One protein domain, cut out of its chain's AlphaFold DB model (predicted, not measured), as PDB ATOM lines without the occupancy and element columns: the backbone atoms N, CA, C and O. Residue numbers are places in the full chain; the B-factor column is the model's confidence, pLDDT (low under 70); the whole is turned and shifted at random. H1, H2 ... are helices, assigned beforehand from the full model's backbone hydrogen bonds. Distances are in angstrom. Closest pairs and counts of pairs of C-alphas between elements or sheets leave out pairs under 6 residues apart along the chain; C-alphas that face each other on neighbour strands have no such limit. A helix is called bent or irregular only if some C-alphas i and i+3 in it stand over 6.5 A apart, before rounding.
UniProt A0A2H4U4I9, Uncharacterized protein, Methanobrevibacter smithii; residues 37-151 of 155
ATOM      1  N   GLN A  37     -19.189 -53.511 -18.306       70.25
ATOM      2  CA  GLN A  37     -17.796 -53.101 -18.446       70.25
ATOM      3  C   GLN A  37     -17.182 -53.415 -19.809       70.25
ATOM      4  O   GLN A  37     -16.341 -52.653 -20.277       70.25
ATOM      5  N   HIS A  38     -17.571 -54.523 -20.445       77.62
ATOM      6  CA  HIS A  38     -17.059 -54.887 -21.763       77.62
ATOM      7  C   HIS A  38     -17.444 -53.829 -22.794       77.62
ATOM      8  O   HIS A  38     -16.576 -53.289 -23.471       77.62
ATOM      9  N   LEU A  39     -18.728 -53.466 -22.862       76.44
ATOM     10  CA  LEU A  39     -19.193 -52.422 -23.783       76.44
ATOM     11  C   LEU A  39     -18.641 -51.037 -23.424       76.44
ATOM     12  O   LEU A  39     -18.237 -50.302 -24.323       76.44
ATOM     13  N   SER A  40     -18.535 -50.716 -22.131       80.62
ATOM     14  CA  SER A  40     -17.864 -49.490 -21.672       80.62
ATOM     15  C   SER A  40     -16.418 -49.416 -22.180       80.62
ATOM     16  O   SER A  40     -15.981 -48.370 -22.654       80.62
ATOM     17  N   SER A  41     -15.689 -50.537 -22.144       80.88
ATOM     18  CA  SER A  41     -14.308 -50.645 -22.631       80.88
ATOM     19  C   SER A  41     -14.211 -50.521 -24.156       80.88
ATOM     20  O   SER A  41     -13.394 -49.748 -24.656       80.88
ATOM     21  N   VAL A  42     -15.095 -51.197 -24.902       82.81
ATOM     22  CA  VAL A  42     -15.182 -51.099 -26.376       82.81
ATOM     23  C   VAL A  42     -15.390 -49.648 -26.831       82.81
ATOM     24  O   VAL A  42     -14.792 -49.205 -27.816       82.81
ATOM     25  N   LEU A  43     -16.204 -48.889 -26.095       84.50
ATOM     26  CA  LEU A  43     -16.440 -47.469 -26.359       84.50
ATOM     27  C   LEU A  43     -15.411 -46.534 -25.715       84.50
ATOM     28  O   LEU A  43     -15.438 -45.340 -25.995       84.50
ATOM     29  N   SER A  44     -14.485 -47.064 -24.913       86.94
ATOM     30  CA  SER A  44     -13.467 -46.291 -24.190       86.94
ATOM     31  C   SER A  44     -14.065 -45.221 -23.265       86.94
ATOM     32  O   SER A  44     -13.539 -44.117 -23.171       86.94
ATOM     33  N   MET A  45     -15.165 -45.554 -22.588       81.50
ATOM     34  CA  MET A  45     -15.894 -44.660 -21.685       81.50
ATOM     35  C   MET A  45     -15.714 -45.056 -20.221       81.50
ATOM     36  O   MET A  45     -15.675 -46.244 -19.880       81.50
ATOM     37  N   GLY A  46     -15.672 -44.054 -19.343       79.81
ATOM     38  CA  GLY A  46     -15.789 -44.242 -17.902       79.81
ATOM     39  C   GLY A  46     -17.211 -44.628 -17.482       79.81
ATOM     40  O   GLY A  46     -18.182 -44.427 -18.211       79.81
ATOM     41  N   ASN A  47     -17.363 -45.145 -16.260       78.12
ATOM     42  CA  ASN A  47     -18.645 -45.689 -15.792       78.12
ATOM     43  C   ASN A  47     -19.813 -44.687 -15.864       78.12
ATOM     44  O   ASN A  47     -20.928 -45.071 -16.214       78.12
ATOM     45  N   ILE A  48     -19.569 -43.422 -15.504       80.44
ATOM     46  CA  ILE A  48     -20.587 -42.362 -15.507       80.44
ATOM     47  C   ILE A  48     -20.938 -41.918 -16.927       80.44
ATOM     48  O   ILE A  48     -22.113 -41.711 -17.223       80.44
ATOM     49  N   GLU A  49     -19.944 -41.807 -17.803       84.44
ATOM     50  CA  GLU A  49     -20.141 -41.451 -19.210       84.44
ATOM     51  C   GLU A  49     -20.969 -42.526 -19.908       84.44
ATOM     52  O   GLU A  49     -22.003 -42.227 -20.498       84.44
ATOM     53  N   PHE A  50     -20.585 -43.791 -19.739       86.12
ATOM     54  CA  PHE A  50     -21.302 -44.925 -20.309       86.12
ATOM     55  C   PHE A  50     -22.716 -45.074 -19.721       86.12
ATOM     56  O   PHE A  50     -23.670 -45.390 -20.435       86.12
ATOM     57  N   PHE A  51     -22.897 -44.773 -18.431       86.31
ATOM     58  CA  PHE A  51     -24.231 -44.737 -17.825       86.31
ATOM     59  C   PHE A  51     -25.093 -43.630 -18.419       86.31
ATOM     60  O   PHE A  51     -26.228 -43.869 -18.817       86.31
ATOM     61  N   THR A  52     -24.540 -42.427 -18.536       89.38
ATOM     62  CA  THR A  52     -25.244 -41.288 -19.125       89.38
ATOM     63  C   THR A  52     -25.610 -41.575 -20.577       89.38
ATOM     64  O   THR A  52     -26.746 -41.335 -20.970       89.38
ATOM     65  N   LEU A  53     -24.701 -42.184 -21.344       91.44
ATOM     66  CA  LEU A  53     -24.963 -42.625 -22.709       91.44
ATOM     67  C   LEU A  53     -26.132 -43.611 -22.772       91.44
ATOM     68  O   LEU A  53     -27.047 -43.422 -23.565       91.44
ATOM     69  N   THR A  54     -26.127 -44.655 -21.943       90.81
ATOM     70  CA  THR A  54     -27.206 -45.653 -21.969       90.81
ATOM     71  C   THR A  54     -28.546 -45.062 -21.524       90.81
ATOM     72  O   THR A  54     -29.575 -45.430 -22.080       90.81
ATOM     73  N   VAL A  55     -28.558 -44.097 -20.598       92.38
ATOM     74  CA  VAL A  55     -29.773 -43.337 -20.252       92.38
ATOM     75  C   VAL A  55     -30.282 -42.530 -21.446       92.38
ATOM     76  O   VAL A  55     -31.469 -42.595 -21.760       92.38
ATOM     77  N   LEU A  56     -29.399 -41.797 -22.129       93.50
ATOM     78  CA  LEU A  56     -29.766 -40.999 -23.299       93.50
ATOM     79  C   LEU A  56     -30.254 -41.873 -24.455       93.50
ATOM     80  O   LEU A  56     -31.256 -41.543 -25.073       93.50
ATOM     81  N   LEU A  57     -29.623 -43.021 -24.703       93.69
ATOM     82  CA  LEU A  57     -30.104 -43.990 -25.690       93.69
ATOM     83  C   LEU A  57     -31.502 -44.501 -25.342       93.69
ATOM     84  O   LEU A  57     -32.374 -44.543 -26.207       93.69
ATOM     85  N   GLY A  58     -31.739 -44.853 -24.076       93.75
ATOM     86  CA  GLY A  58     -33.060 -45.273 -23.615       93.75
ATOM     87  C   GLY A  58     -34.126 -44.200 -23.840       93.75
ATOM     88  O   GLY A  58     -35.215 -44.501 -24.321       93.75
ATOM     89  N   LYS A  59     -33.802 -42.942 -23.525       94.12
ATOM     90  CA  LYS A  59     -34.735 -41.815 -23.624       94.12
ATOM     91  C   LYS A  59     -34.963 -41.349 -25.063       94.12
ATOM     92  O   LYS A  59     -36.108 -41.142 -25.447       94.12
ATOM     93  N   CYS A  60     -33.899 -41.171 -25.838       92.00
ATOM     94  CA  CYS A  60     -33.948 -40.485 -27.128       92.00
ATOM     95  C   CYS A  60     -34.092 -41.445 -28.314       92.00
ATOM     96  O   CYS A  60     -34.824 -41.132 -29.244       92.00
ATOM     97  N   VAL A  61     -33.445 -42.614 -28.272       92.12
ATOM     98  CA  VAL A  61     -33.470 -43.585 -29.383       92.12
ATOM     99  C   VAL A  61     -34.554 -44.632 -29.159       92.12
ATOM    100  O   VAL A  61     -35.423 -44.829 -30.003       92.12
ATOM    101  N   VAL A  62     -34.530 -45.298 -28.001       93.81
ATOM    102  CA  VAL A  62     -35.509 -46.349 -27.679       93.81
ATOM    103  C   VAL A  62     -36.869 -45.743 -27.325       93.81
ATOM    104  O   VAL A  62     -37.899 -46.324 -27.655       93.81
ATOM    105  N   LYS A  63     -36.876 -44.565 -26.687       92.88
ATOM    106  CA  LYS A  63     -38.079 -43.824 -26.265       92.88
ATOM    107  C   LYS A  63     -38.991 -44.641 -25.328       92.88
ATOM    108  O   LYS A  63     -40.193 -44.400 -25.257       92.88
ATOM    109  N   GLU A  64     -38.421 -45.589 -24.574       90.56
ATOM    110  CA  GLU A  64     -39.147 -46.464 -23.643       90.56
ATOM    111  C   GLU A  64     -38.333 -46.747 -22.371       90.56
ATOM    112  O   GLU A  64     -37.111 -46.909 -22.399       90.56
ATOM    113  N   ARG A  65     -39.037 -46.850 -21.237       87.25
ATOM    114  CA  ARG A  65     -38.489 -47.314 -19.958       87.25
ATOM    115  C   ARG A  65     -38.712 -48.806 -19.781       87.25
ATOM    116  O   ARG A  65     -39.841 -49.284 -19.856       87.25
ATOM    117  N   LYS A  66     -37.652 -49.540 -19.439       82.25
ATOM    118  CA  LYS A  66     -37.753 -50.967 -19.128       82.25
ATOM    119  C   LYS A  66     -37.844 -51.176 -17.621       82.25
ATOM    120  O   LYS A  66     -36.894 -50.881 -16.902       82.25
ATOM    121  N   SER A  67     -38.964 -51.722 -17.145       76.75
ATOM    122  CA  SER A  67     -39.105 -52.101 -15.733       76.75
ATOM    123  C   SER A  67     -38.073 -53.164 -15.367       76.75
ATOM    124  O   SER A  67     -37.931 -54.172 -16.066       76.75
ATOM    125  N   VAL A  68     -37.383 -52.961 -14.247       66.88
ATOM    126  CA  VAL A  68     -36.311 -53.849 -13.792       66.88
ATOM    127  C   VAL A  68     -36.647 -54.411 -12.416       66.88
ATOM    128  O   VAL A  68     -36.802 -53.669 -11.447       66.88
ATOM    129  N   GLU A  69     -36.739 -55.735 -12.323       53.84
ATOM    130  CA  GLU A  69     -36.794 -56.451 -11.048       53.84
ATOM    131  C   GLU A  69     -35.353 -56.809 -10.634       53.84
ATOM    132  O   GLU A  69     -34.778 -57.786 -11.111       53.84
ATOM    133  N   GLY A  70     -34.734 -55.979  -9.786       52.03
ATOM    134  CA  GLY A  70     -33.351 -56.166  -9.310       52.03
ATOM    135  C   GLY A  70     -32.300 -55.302 -10.029       52.03
ATOM    136  O   GLY A  70     -32.619 -54.505 -10.900       52.03
ATOM    137  N   GLY A  71     -31.031 -55.385  -9.601       52.31
ATOM    138  CA  GLY A  71     -29.904 -54.614 -10.171       52.31
ATOM    139  C   GLY A  71     -29.717 -53.193  -9.615       52.31
ATOM    140  O   GLY A  71     -28.627 -52.632  -9.705       52.31
ATOM    141  N   VAL A  72     -30.735 -52.648  -8.942       51.28
ATOM    142  CA  VAL A  72     -30.759 -51.287  -8.369       51.28
ATOM    143  C   VAL A  72     -29.575 -51.003  -7.428       51.28
ATOM    144  O   VAL A  72     -28.995 -49.920  -7.478       51.28
ATOM    145  N   GLU A  73     -29.156 -51.975  -6.612       51.25
ATOM    146  CA  GLU A  73     -28.039 -51.813  -5.662       51.25
ATOM    147  C   GLU A  73     -26.671 -51.594  -6.331       51.25
ATOM    148  O   GLU A  73     -25.808 -50.908  -5.779       51.25
ATOM    149  N   GLN A  74     -26.459 -52.135  -7.531       55.25
ATOM    150  CA  GLN A  74     -25.188 -51.987  -8.250       55.25
ATOM    151  C   GLN A  74     -25.063 -50.579  -8.851       55.25
ATOM    152  O   GLN A  74     -24.014 -49.943  -8.743       55.25
ATOM    153  N   PHE A  75     -26.170 -50.030  -9.361       56.25
ATOM    154  CA  PHE A  75     -26.261 -48.628  -9.784       56.25
ATOM    155  C   PHE A  75     -26.160 -47.645  -8.611       56.25
ATOM    156  O   PHE A  75     -25.627 -46.541  -8.751       56.25
ATOM    157  N   PHE A  76     -26.613 -48.051  -7.420       51.53
ATOM    158  CA  PHE A  76     -26.406 -47.290  -6.187       51.53
ATOM    159  C   PHE A  76     -24.918 -47.054  -5.915       51.53
ATOM    160  O   PHE A  76     -24.551 -45.932  -5.574       51.53
ATOM    161  N   LYS A  77     -24.046 -48.055  -6.108       61.25
ATOM    162  CA  LYS A  77     -22.595 -47.886  -5.912       61.25
ATOM    163  C   LYS A  77     -21.981 -46.901  -6.914       61.25
ATOM    164  O   LYS A  77     -21.174 -46.071  -6.512       61.25
ATOM    165  N   LEU A  78     -22.413 -46.937  -8.178       61.53
ATOM    166  CA  LEU A  78     -21.939 -46.027  -9.232       61.53
ATOM    167  C   LEU A  78     -22.297 -44.555  -8.975       61.53
ATOM    168  O   LEU A  78     -21.514 -43.654  -9.278       61.53
ATOM    169  N   THR A  79     -23.483 -44.306  -8.420       55.16
ATOM    170  CA  THR A  79     -24.034 -42.949  -8.290       55.16
ATOM    171  C   THR A  79     -23.808 -42.316  -6.916       55.16
ATOM    172  O   THR A  79     -23.745 -41.091  -6.824       55.16
ATOM    173  N   LYS A  80     -23.627 -43.109  -5.846       56.12
ATOM    174  CA  LYS A  80     -23.522 -42.621  -4.454       56.12
ATOM    175  C   LYS A  80     -22.438 -41.551  -4.261       56.12
ATOM    176  O   LYS A  80     -22.707 -40.564  -3.582       56.12
ATOM    177  N   ASN A  81     -21.288 -41.684  -4.924       56.38
ATOM    178  CA  ASN A  81     -20.156 -40.758  -4.771       56.38
ATOM    179  C   ASN A  81     -20.199 -39.541  -5.720       56.38
ATOM    180  O   ASN A  81     -19.454 -38.589  -5.512       56.38
ATOM    181  N   ASN A  82     -21.088 -39.533  -6.724       56.47
ATOM    182  CA  ASN A  82     -21.139 -38.494  -7.769       56.47
ATOM    183  C   ASN A  82     -22.390 -37.597  -7.688       56.47
ATOM    184  O   ASN A  82     -22.516 -36.621  -8.421       56.47
ATOM    185  N   THR A  83     -23.301 -37.879  -6.751       52.34
ATOM    186  CA  THR A  83     -24.598 -37.190  -6.575       52.34
ATOM    187  C   THR A  83     -24.536 -35.663  -6.458       52.34
ATOM    188  O   THR A  83     -25.495 -34.979  -6.833       52.34
ATOM    189  N   ARG A  84     -23.431 -35.118  -5.938       52.44
ATOM    190  CA  ARG A  84     -23.249 -33.675  -5.707       52.44
ATOM    191  C   ARG A  84     -22.533 -32.928  -6.832       52.44
ATOM    192  O   ARG A  84     -22.485 -31.707  -6.764       52.44
ATOM    193  N   LYS A  85     -21.992 -33.614  -7.839       57.38
ATOM    194  CA  LYS A  85     -21.182 -32.977  -8.881       57.38
ATOM    195  C   LYS A  85     -22.018 -32.519 -10.076       57.38
ATOM    196  O   LYS A  85     -23.032 -33.136 -10.416       57.38
ATOM    197  N   ASP A  86     -21.527 -31.485 -10.753       63.09
ATOM    198  CA  ASP A  86     -22.022 -30.996 -12.049       63.09
ATOM    199  C   ASP A  86     -22.056 -32.104 -13.119       63.09
ATOM    200  O   ASP A  86     -22.865 -32.059 -14.045       63.09
ATOM    201  N   GLU A  87     -21.260 -33.162 -12.922       62.72
ATOM    202  CA  GLU A  87     -21.199 -34.394 -13.722       62.72
ATOM    203  C   GLU A  87     -22.571 -35.084 -13.911       62.72
ATOM    204  O   GLU A  87     -22.751 -35.832 -14.866       62.72
ATOM    205  N   MET A  88     -23.565 -34.829 -13.046       79.38
ATOM    206  CA  MET A  88     -24.910 -35.435 -13.131       79.38
ATOM    207  C   MET A  88     -25.981 -34.527 -13.743       79.38
ATOM    208  O   MET A  88     -27.165 -34.865 -13.699       79.38
ATOM    209  N   THR A  89     -25.602 -33.374 -14.295       87.38
ATOM    210  CA  THR A  89     -26.555 -32.385 -14.830       87.38
ATOM    211  C   THR A  89     -27.438 -32.965 -15.933       87.38
ATOM    212  O   THR A  89     -28.654 -32.796 -15.877       87.38
ATOM    213  N   ILE A  90     -26.863 -33.728 -16.869       89.75
ATOM    214  CA  ILE A  90     -27.616 -34.365 -17.963       89.75
ATOM    215  C   ILE A  90     -28.657 -35.346 -17.410       89.75
ATOM    216  O   ILE A  90     -29.826 -35.286 -17.772       89.75
ATOM    217  N   LEU A  91     -28.269 -36.209 -16.469       90.62
ATOM    218  CA  LEU A  91     -29.190 -37.168 -15.855       90.62
ATOM    219  C   LEU A  91     -30.321 -36.464 -15.095       90.62
ATOM    220  O   LEU A  91     -31.488 -36.837 -15.213       90.62
ATOM    221  N   LYS A  92     -29.995 -35.414 -14.334       90.62
ATOM    222  CA  LYS A  92     -30.998 -34.584 -13.653       90.62
ATOM    223  C   LYS A  92     -31.978 -33.972 -14.655       90.62
ATOM    224  O   LYS A  92     -33.178 -34.045 -14.413       90.62
ATOM    225  N   ALA A  93     -31.488 -33.442 -15.775       92.75
ATOM    226  CA  ALA A  93     -32.330 -32.899 -16.836       92.75
ATOM    227  C   ALA A  93     -33.268 -33.965 -17.423       92.75
ATOM    228  O   ALA A  93     -34.467 -33.723 -17.493       92.75
ATOM    229  N   VAL A  94     -32.765 -35.173 -17.715       94.19
ATOM    230  CA  VAL A  94     -33.591 -36.302 -18.185       94.19
ATOM    231  C   VAL A  94     -34.712 -36.635 -17.199       94.19
ATOM    232  O   VAL A  94     -35.840 -36.884 -17.610       94.19
ATOM    233  N   ALA A  95     -34.434 -36.631 -15.891       93.12
ATOM    234  CA  ALA A  95     -35.471 -36.907 -14.899       93.12
ATOM    235  C   ALA A  95     -36.514 -35.788 -14.807       93.12
ATOM    236  O   ALA A  95     -37.689 -36.094 -14.644       93.12
ATOM    237  N   VAL A  96     -36.097 -34.519 -14.889       94.75
ATOM    238  CA  VAL A  96     -37.011 -33.364 -14.883       94.75
ATOM    239  C   VAL A  96     -37.912 -33.378 -16.109       94.75
ATOM    240  O   VAL A  96     -39.115 -33.187 -15.949       94.75
ATOM    241  N   ASP A  97     -37.340 -33.641 -17.285       94.56
ATOM    242  CA  ASP A  97     -38.063 -33.789 -18.547       94.56
ATOM    243  C   ASP A  97     -39.101 -34.918 -18.465       94.56
ATOM    244  O   ASP A  97     -40.284 -34.695 -18.704       94.56
ATOM    245  N   GLU A  98     -38.689 -36.106 -18.011       95.31
ATOM    246  CA  GLU A  98     -39.553 -37.292 -17.953       95.31
ATOM    247  C   GLU A  98     -40.835 -37.084 -17.143       95.31
ATOM    248  O   GLU A  98     -41.886 -37.626 -17.483       95.31
ATOM    249  N   VAL A  99     -40.756 -36.331 -16.048       94.31
ATOM    250  CA  VAL A  99     -41.910 -36.088 -15.168       94.31
ATOM    251  C   VAL A  99     -42.506 -34.695 -15.334       94.31
ATOM    252  O   VAL A  99     -43.460 -34.362 -14.631       94.31
ATOM    253  N   ASN A 100     -41.925 -33.876 -16.214       94.69
ATOM    254  CA  ASN A 100     -42.247 -32.467 -16.412       94.69
ATOM    255  C   ASN A 100     -42.390 -31.686 -15.086       94.69
ATOM    256  O   ASN A 100     -43.341 -30.932 -14.868       94.69
ATOM    257  N   ASN A 101     -41.484 -31.936 -14.132       92.50
ATOM    258  CA  ASN A 101     -41.558 -31.341 -12.799       92.50
ATOM    259  C   ASN A 101     -40.173 -31.230 -12.129       92.50
ATOM    260  O   ASN A 101     -39.612 -32.248 -11.711       92.50
ATOM    261  N   PRO A 102     -39.645 -30.010 -11.901       91.62
ATOM    262  CA  PRO A 102     -38.336 -29.815 -11.277       91.62
ATOM    263  C   PRO A 102     -38.275 -30.275  -9.811       91.62
ATOM    264  O   PRO A 102     -37.187 -30.486  -9.276       91.62
ATOM    265  N   PHE A 103     -39.413 -30.479  -9.137       92.44
ATOM    266  CA  PHE A 103     -39.427 -30.992  -7.765       92.44
ATOM    267  C   PHE A 103     -38.917 -32.434  -7.650       92.44
ATOM    268  O   PHE A 103     -38.511 -32.828  -6.556       92.44
ATOM    269  N   ILE A 104     -38.831 -33.180  -8.759       91.31
ATOM    270  CA  ILE A 104     -38.195 -34.505  -8.799       91.31
ATOM    271  C   ILE A 104     -36.742 -34.472  -8.320       91.31
ATOM    272  O   ILE A 104     -36.267 -35.444  -7.746       91.31
ATOM    273  N   LEU A 105     -36.060 -33.326  -8.443       88.50
ATOM    274  CA  LEU A 105     -34.693 -33.133  -7.955       88.50
ATOM    275  C   LEU A 105     -34.558 -33.339  -6.436       88.50
ATOM    276  O   LEU A 105     -33.458 -33.593  -5.947       88.50
ATOM    277  N   LYS A 106     -35.668 -33.245  -5.691       87.75
ATOM    278  CA  LYS A 106     -35.726 -33.528  -4.249       87.75
ATOM    279  C   LYS A 106     -35.956 -35.010  -3.943       87.75
ATOM    280  O   LYS A 106     -35.656 -35.440  -2.833       87.75
ATOM    281  N   ASP A 107     -36.451 -35.787  -4.906       86.69
ATOM    282  CA  ASP A 107     -36.693 -37.222  -4.772       86.69
ATOM    283  C   ASP A 107     -35.632 -38.025  -5.534       86.69
ATOM    284  O   ASP A 107     -35.781 -38.445  -6.685       86.69
ATOM    285  N   TYR A 108     -34.525 -38.271  -4.839       81.12
ATOM    286  CA  TYR A 108     -33.413 -39.026  -5.398       81.12
ATOM    287  C   TYR A 108     -33.770 -40.490  -5.707       81.12
ATOM    288  O   TYR A 108     -33.110 -41.123  -6.529       81.12
ATOM    289  N   HIS A 109     -34.788 -41.067  -5.064       82.50
ATOM    290  CA  HIS A 109     -35.224 -42.429  -5.376       82.50
ATOM    291  C   HIS A 109     -35.997 -42.471  -6.691       82.50
ATOM    292  O   HIS A 109     -35.698 -43.313  -7.540       82.50
ATOM    293  N   ALA A 110     -36.924 -41.537  -6.888       87.12
ATOM    294  CA  ALA A 110     -37.693 -41.440  -8.119       87.12
ATOM    295  C   ALA A 110     -36.808 -41.090  -9.329       87.12
ATOM    296  O   ALA A 110     -36.898 -41.773 -10.349       87.12
ATOM    297  N   MET A 111     -35.879 -40.128  -9.200       88.75
ATOM    298  CA  MET A 111     -34.905 -39.831 -10.266       88.75
ATOM    299  C   MET A 111     -34.092 -41.062 -10.663       88.75
ATOM    300  O   MET A 111     -33.964 -41.386 -11.842       88.75
ATOM    301  N   ARG A 112     -33.565 -41.790  -9.673       83.06
ATOM    302  CA  ARG A 112     -32.761 -42.987  -9.935       83.06
ATOM    303  C   ARG A 112     -33.539 -44.070 -10.648       83.06
ATOM    304  O   ARG A 112     -32.976 -44.727 -11.515       83.06
ATOM    305  N   LYS A 113     -34.805 -44.268 -10.284       85.69
ATOM    306  CA  LYS A 113     -35.658 -45.243 -10.959       85.69
ATOM    307  C   LYS A 113     -35.755 -44.924 -12.452       85.69
ATOM    308  O   LYS A 113     -35.504 -45.810 -13.259       85.69
ATOM    309  N   ILE A 114     -36.000 -43.661 -12.801       90.19
ATOM    310  CA  ILE A 114     -36.044 -43.196 -14.196       90.19
ATOM    311  C   ILE A 114     -34.725 -43.501 -14.916       90.19
ATOM    312  O   ILE A 114     -34.733 -44.107 -15.984       90.19
ATOM    313  N   TRP A 115     -33.586 -43.133 -14.321       89.88
ATOM    314  CA  TRP A 115     -32.277 -43.366 -14.939       89.88
ATOM    315  C   TRP A 115     -31.983 -44.849 -15.143       89.88
ATOM    316  O   TRP A 115     -31.490 -45.238 -16.192       89.88
ATOM    317  N   ILE A 116     -32.289 -45.694 -14.161       84.88
ATOM    318  CA  ILE A 116     -32.046 -47.134 -14.270       84.88
ATOM    319  C   ILE A 116     -32.915 -47.727 -15.380       84.88
ATOM    320  O   ILE A 116     -32.391 -48.411 -16.254       84.88
ATOM    321  N   GLU A 117     -34.215 -47.438 -15.392       87.25
ATOM    322  CA  GLU A 117     -35.134 -47.987 -16.395       87.25
ATOM    323  C   GLU A 117     -34.741 -47.585 -17.826       87.25
ATOM    324  O   GLU A 117     -34.802 -48.418 -18.734       87.25
ATOM    325  N   TYR A 118     -34.281 -46.345 -18.026       92.06
ATOM    326  CA  TYR A 118     -33.749 -45.903 -19.316       92.06
ATOM    327  C   TYR A 118     -32.385 -46.512 -19.644       92.06
ATOM    328  O   TYR A 118     -32.180 -46.965 -20.767       92.06
ATOM    329  N   SER A 119     -31.467 -46.587 -18.679       89.12
ATOM    330  CA  SER A 119     -30.147 -47.193 -18.885       89.12
ATOM    331  C   SER A 119     -30.257 -48.651 -19.325       89.12
ATOM    332  O   SER A 119     -29.553 -49.061 -20.242       89.12
ATOM    333  N   TYR A 120     -31.182 -49.428 -18.752       84.88
ATOM    334  CA  TYR A 120     -31.427 -50.804 -19.197       84.88
ATOM    335  C   TYR A 120     -31.940 -50.872 -20.636       84.88
ATOM    336  O   TYR A 120     -31.455 -51.693 -21.412       84.88
ATOM    337  N   ALA A 121     -32.896 -50.013 -21.002       88.06
ATOM    338  CA  ALA A 121     -33.417 -49.957 -22.365       88.06
ATOM    339  C   ALA A 121     -32.315 -49.591 -23.377       88.06
ATOM    340  O   ALA A 121     -32.134 -50.280 -24.383       88.06
ATOM    341  N   GLY A 122     -31.522 -48.557 -23.083       90.69
ATOM    342  CA  GLY A 122     -30.419 -48.140 -23.946       90.69
ATOM    343  C   GLY A 122     -29.267 -49.142 -23.996       90.69
ATOM    344  O   GLY A 122     -28.680 -49.338 -25.056       90.69
ATOM    345  N   PHE A 123     -28.964 -49.828 -22.891       87.44
ATOM    346  CA  PHE A 123     -27.961 -50.892 -22.863       87.44
ATOM    347  C   PHE A 123     -28.354 -52.071 -23.756       87.44
ATOM    348  O   PHE A 123     -27.524 -52.553 -24.525       87.44
ATOM    349  N   ASP A 124     -29.613 -52.517 -23.691       84.62
ATOM    350  CA  ASP A 124     -30.103 -53.594 -24.554       84.62
ATOM    351  C   ASP A 124     -29.969 -53.219 -26.034       84.62
ATOM    352  O   ASP A 124     -29.504 -54.037 -26.832       84.62
ATOM    353  N   LYS A 125     -30.304 -51.970 -26.387       88.88
ATOM    354  CA  LYS A 125     -30.166 -51.459 -27.755       88.88
ATOM    355  C   LYS A 125     -28.710 -51.392 -28.206       88.88
ATOM    356  O   LYS A 125     -28.366 -51.848 -29.292       88.88
ATOM    357  N   LEU A 126     -27.832 -50.884 -27.348       88.31
ATOM    358  CA  LEU A 126     -26.403 -50.819 -27.632       88.31
ATOM    359  C   LEU A 126     -25.797 -52.219 -27.820       88.31
ATOM    360  O   LEU A 126     -24.947 -52.434 -28.682       88.31
ATOM    361  N   TYR A 127     -26.245 -53.186 -27.024       85.19
ATOM    362  CA  TYR A 127     -25.799 -54.568 -27.128       85.19
ATOM    363  C   TYR A 127     -26.342 -55.276 -28.378       85.19
ATOM    364  O   TYR A 127     -25.642 -56.109 -28.952       85.19
ATOM    365  N   GLU A 128     -27.557 -54.948 -28.825       85.81
ATOM    366  CA  GLU A 128     -28.083 -55.366 -30.131       85.81
ATOM    367  C   GLU A 128     -27.149 -54.903 -31.254       85.81
ATOM    368  O   GLU A 128     -26.655 -55.736 -32.010       85.81
ATOM    369  N   TRP A 129     -26.806 -53.613 -31.286       88.44
ATOM    370  CA  TRP A 129     -25.893 -53.051 -32.286       88.44
ATOM    371  C   TRP A 129     -24.500 -53.672 -32.238       88.44
ATOM    372  O   TRP A 129     -23.920 -53.990 -33.269       88.44
ATOM    373  N   TYR A 130     -23.970 -53.919 -31.040       85.50
ATOM    374  CA  TYR A 130     -22.674 -54.575 -30.893       85.50
ATOM    375  C   TYR A 130     -22.642 -55.980 -31.520       85.50
ATOM    376  O   TYR A 130     -21.600 -56.404 -32.019       85.50
ATOM    377  N   LYS A 131     -23.764 -56.714 -31.511       82.81
ATOM    378  CA  LYS A 131     -23.853 -58.039 -32.146       82.81
ATOM    379  C   LYS A 131     -23.872 -57.982 -33.671       82.81
ATOM    380  O   LYS A 131     -23.539 -58.989 -34.288       82.81
ATOM    381  N   GLU A 132     -24.288 -56.860 -34.251       81.38
ATOM    382  CA  GLU A 132     -24.286 -56.650 -35.703       81.38
ATOM    383  C   GLU A 132     -22.854 -56.439 -36.222       81.38
ATOM    384  O   GLU A 132     -22.511 -56.936 -37.291       81.38
ATOM    385  N   GLY A 133     -21.985 -55.819 -35.416       76.75
ATOM    386  CA  GLY A 133     -20.555 -55.686 -35.690       76.75
ATOM    387  C   GLY A 133     -19.905 -54.612 -34.818       76.75
ATOM    388  O   GLY A 133     -20.434 -53.511 -34.668       76.75
ATOM    389  N   SER A 134     -18.733 -54.898 -34.236       68.81
ATOM    390  CA  SER A 134     -18.041 -53.942 -33.354       68.81
ATOM    391  C   SER A 134     -17.592 -52.673 -34.073       68.81
ATOM    392  O   SER A 134     -17.614 -51.595 -33.481       68.81
ATOM    393  N   ASP A 135     -17.193 -52.805 -35.338       70.62
ATOM    394  CA  ASP A 135     -16.627 -51.708 -36.126       70.62
ATOM    395  C   ASP A 135     -17.711 -50.704 -36.545       70.62
ATOM    396  O   ASP A 135     -17.442 -49.515 -36.699       70.62
ATOM    397  N   GLU A 136     -18.961 -51.162 -36.633       80.31
ATOM    398  CA  GLU A 136     -20.125 -50.338 -36.968       80.31
ATOM    399  C   GLU A 136     -20.769 -49.693 -35.734       80.31
ATOM    400  O   GLU A 136     -21.457 -48.681 -35.859       80.31
ATOM    401  N   LEU A 137     -20.498 -50.212 -34.528       85.69
ATOM    402  CA  LEU A 137     -21.121 -49.742 -33.287       85.69
ATOM    403  C   LEU A 137     -20.921 -48.240 -33.057       85.69
ATOM    404  O   LEU A 137     -21.869 -47.543 -32.706       85.69
ATOM    405  N   LYS A 138     -19.692 -47.736 -33.234       85.00
ATOM    406  CA  LYS A 138     -19.381 -46.315 -33.000       85.00
ATOM    407  C   LYS A 138     -20.057 -45.407 -34.025       85.00
ATOM    408  O   LYS A 138     -20.560 -44.355 -33.642       85.00
ATOM    409  N   ASN A 139     -20.095 -45.827 -35.289       87.25
ATOM    410  CA  ASN A 139     -20.732 -45.062 -36.360       87.25
ATOM    411  C   ASN A 139     -22.240 -44.991 -36.129       87.25
ATOM    412  O   ASN A 139     -22.785 -43.897 -36.036       87.25
ATOM    413  N   LYS A 140     -22.879 -46.142 -35.897       89.44
ATOM    414  CA  LYS A 140     -24.315 -46.233 -35.620       89.44
ATOM    415  C   LYS A 140     -24.710 -45.436 -34.380       89.44
ATOM    416  O   LYS A 140     -25.671 -44.678 -34.406       89.44
ATOM    417  N   LEU A 141     -23.924 -45.545 -33.308       90.12
ATOM    418  CA  LEU A 141     -24.125 -44.747 -32.102       90.12
ATOM    419  C   LEU A 141     -24.064 -43.243 -32.395       90.12
ATOM    420  O   LEU A 141     -24.898 -42.491 -31.898       90.12
ATOM    421  N   SER A 142     -23.077 -42.802 -33.179       88.56
ATOM    422  CA  SER A 142     -22.926 -41.391 -33.532       88.56
ATOM    423  C   SER A 142     -24.086 -40.898 -34.397       88.56
ATOM    424  O   SER A 142     -24.627 -39.833 -34.116       88.56
ATOM    425  N   GLU A 143     -24.472 -41.657 -35.422       91.06
ATOM    426  CA  GLU A 143     -25.570 -41.320 -36.337       91.06
ATOM    427  C   GLU A 143     -26.897 -41.161 -35.587       91.06
ATOM    428  O   GLU A 143     -27.564 -40.139 -35.723       91.06
ATOM    429  N   GLU A 144     -27.238 -42.122 -34.730       92.12
ATOM    430  CA  GLU A 144     -28.490 -42.122 -33.966       92.12
ATOM    431  C   GLU A 144     -28.546 -40.971 -32.950       92.12
ATOM    432  O   GLU A 144     -29.574 -40.308 -32.801       92.12
ATOM    433  N   MET A 145     -27.431 -40.685 -32.270       88.31
ATOM    434  CA  MET A 145     -27.369 -39.586 -31.302       88.31
ATOM    435  C   MET A 145     -27.411 -38.208 -31.973       88.31
ATOM    436  O   MET A 145     -28.051 -37.306 -31.433       88.31
ATOM    437  N   ILE A 146     -26.768 -38.042 -33.136       89.69
ATOM    438  CA  ILE A 146     -26.856 -36.808 -33.933       89.69
ATOM    439  C   ILE A 146     -28.284 -36.624 -34.446       89.69
ATOM    440  O   ILE A 146     -28.854 -35.558 -34.245       89.69
ATOM    441  N   SER A 147     -28.896 -37.672 -35.008       89.19
ATOM    442  CA  SER A 147     -30.286 -37.622 -35.476       89.19
ATOM    443  C   SER A 147     -31.242 -37.222 -34.352       89.19
ATOM    444  O   SER A 147     -32.091 -36.356 -34.539       89.19
ATOM    445  N   CYS A 148     -31.070 -37.790 -33.153       85.88
ATOM    446  CA  CYS A 148     -31.852 -37.390 -31.984       85.88
ATOM    447  C   CYS A 148     -31.640 -35.918 -31.615       85.88
ATOM    448  O   CYS A 148     -32.588 -35.248 -31.220       85.88
ATOM    449  N   PHE A 149     -30.412 -35.408 -31.688       84.25
ATOM    450  CA  PHE A 149     -30.139 -34.007 -31.382       84.25
ATOM    451  C   PHE A 149     -30.795 -33.072 -32.405       84.25
ATOM    452  O   PHE A 149     -31.463 -32.121 -32.011       84.25
ATOM    453  N   ASP A 150     -30.681 -33.392 -33.694       84.44
ATOM    454  CA  ASP A 150     -31.253 -32.601 -34.785       84.44
ATOM    455  C   ASP A 150     -32.788 -32.586 -34.744       84.44
ATOM    456  O   ASP A 150     -33.389 -31.527 -34.913       84.44
ATOM    457  N   GLU A 151     -33.436 -33.718 -34.438       79.06
ATOM    458  CA  GLU A 151     -34.892 -33.789 -34.225       79.06
ATOM    459  C   GLU A 151     -35.374 -32.832 -33.124       79.06
ATOM    460  O   GLU A 151     -36.468 -32.284 -33.229       79.06
TER     461      GLU A 151
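AT A GLANCE: This is residues 37 to 151 of the 155 residues of an uncharacterized protein of Methanobrevibacter smithii (UniProt A0A2H4U4I9). A long helix, H6, is crossed near its middle by H2, and H7 folds back from the end of H6 to make a V with it and reach the last part of H2. Near the start of H6, H4 packs beside H2 and H5 makes a small corner; H3, with low confidence, and short H1 sit at the rim. The printed part has 115 residues with seven named helices, H1 to H7 in chain order, and no named strand: all helix. It is compact, with a radius of gyration of the C-alphas of 13.9 A and spans of 41 by 31 by 28 A.

HOW THE PARTS SIT: Begin with H6, residues 108 to 132, a hub together with H2, residues 47 to 62. With residues 115 to 126 alone, H6 touches H2, about perpendicular at 80 degrees; look at their closest C-alphas, Gly 58 and Gly 122, 3.9 A apart. H7, residues 134 to 151, touches H6 at a steep tilt of 50 degrees, opposite ways, closest at C-alphas 137 and 130, 5.6 A. H7 also touches H2, closest at C-alphas 148 and 60, 6.1 A. H4, residues 86 to 99, touches H2 at a shallow tilt of 25 degrees, the same way, closest at C-alphas 91 and 52, 6.6 A. H4 and H7 are apart. H5, residues 102 to 106, touches H4, closest at C-alphas 102 and 96, 5.2 A. H3, residues 72 to 80, is close to H6 but not clearly touching, with C-alphas 72 and 116 closest at 7.3 A. H1, residues 37 to 42, and H2 only just touch, only at the corner, with 3 pairs of C-alphas within 8 A, the closest 40 and 50 at 5.9 A. Every O i to N i+4 pair is within hydrogen-bond range in H1, H3 and H6; the count is 11 of 12 in H2, 8 of 10 in H4, 12 of 14 in H7 and 0 of 1 in H5, where 2 of 2 O i to N i+3 pairs are.

IN THESE COORDINATES: Find C-alpha 108 at (-33.413, -39.026, -5.398); from there H6 runs 36.2 A to C-alpha 132 at (-24.286, -56.650, -35.703). H7 runs 26.3 A to C-alpha 151 at (-34.892, -33.789, -34.225). H4 is 20.8 A long, H2 20.6 A, H3 11.9 A, H1 8.6 A and H5 8.4 A. H4 is irregular, C-alphas 87 and 90 being 7.7 A apart, and H7 only just, C-alphas 135 and 138 being 6.8 A apart.

THE WHOLE: The C-alphas of Phe 103 and Asp 135 are the two farthest apart, 41.9 A. The printed part has no cut and no long link. Mean pLDDT of the printed part is 81.6; residues 68 to 87 and 134 are under 70.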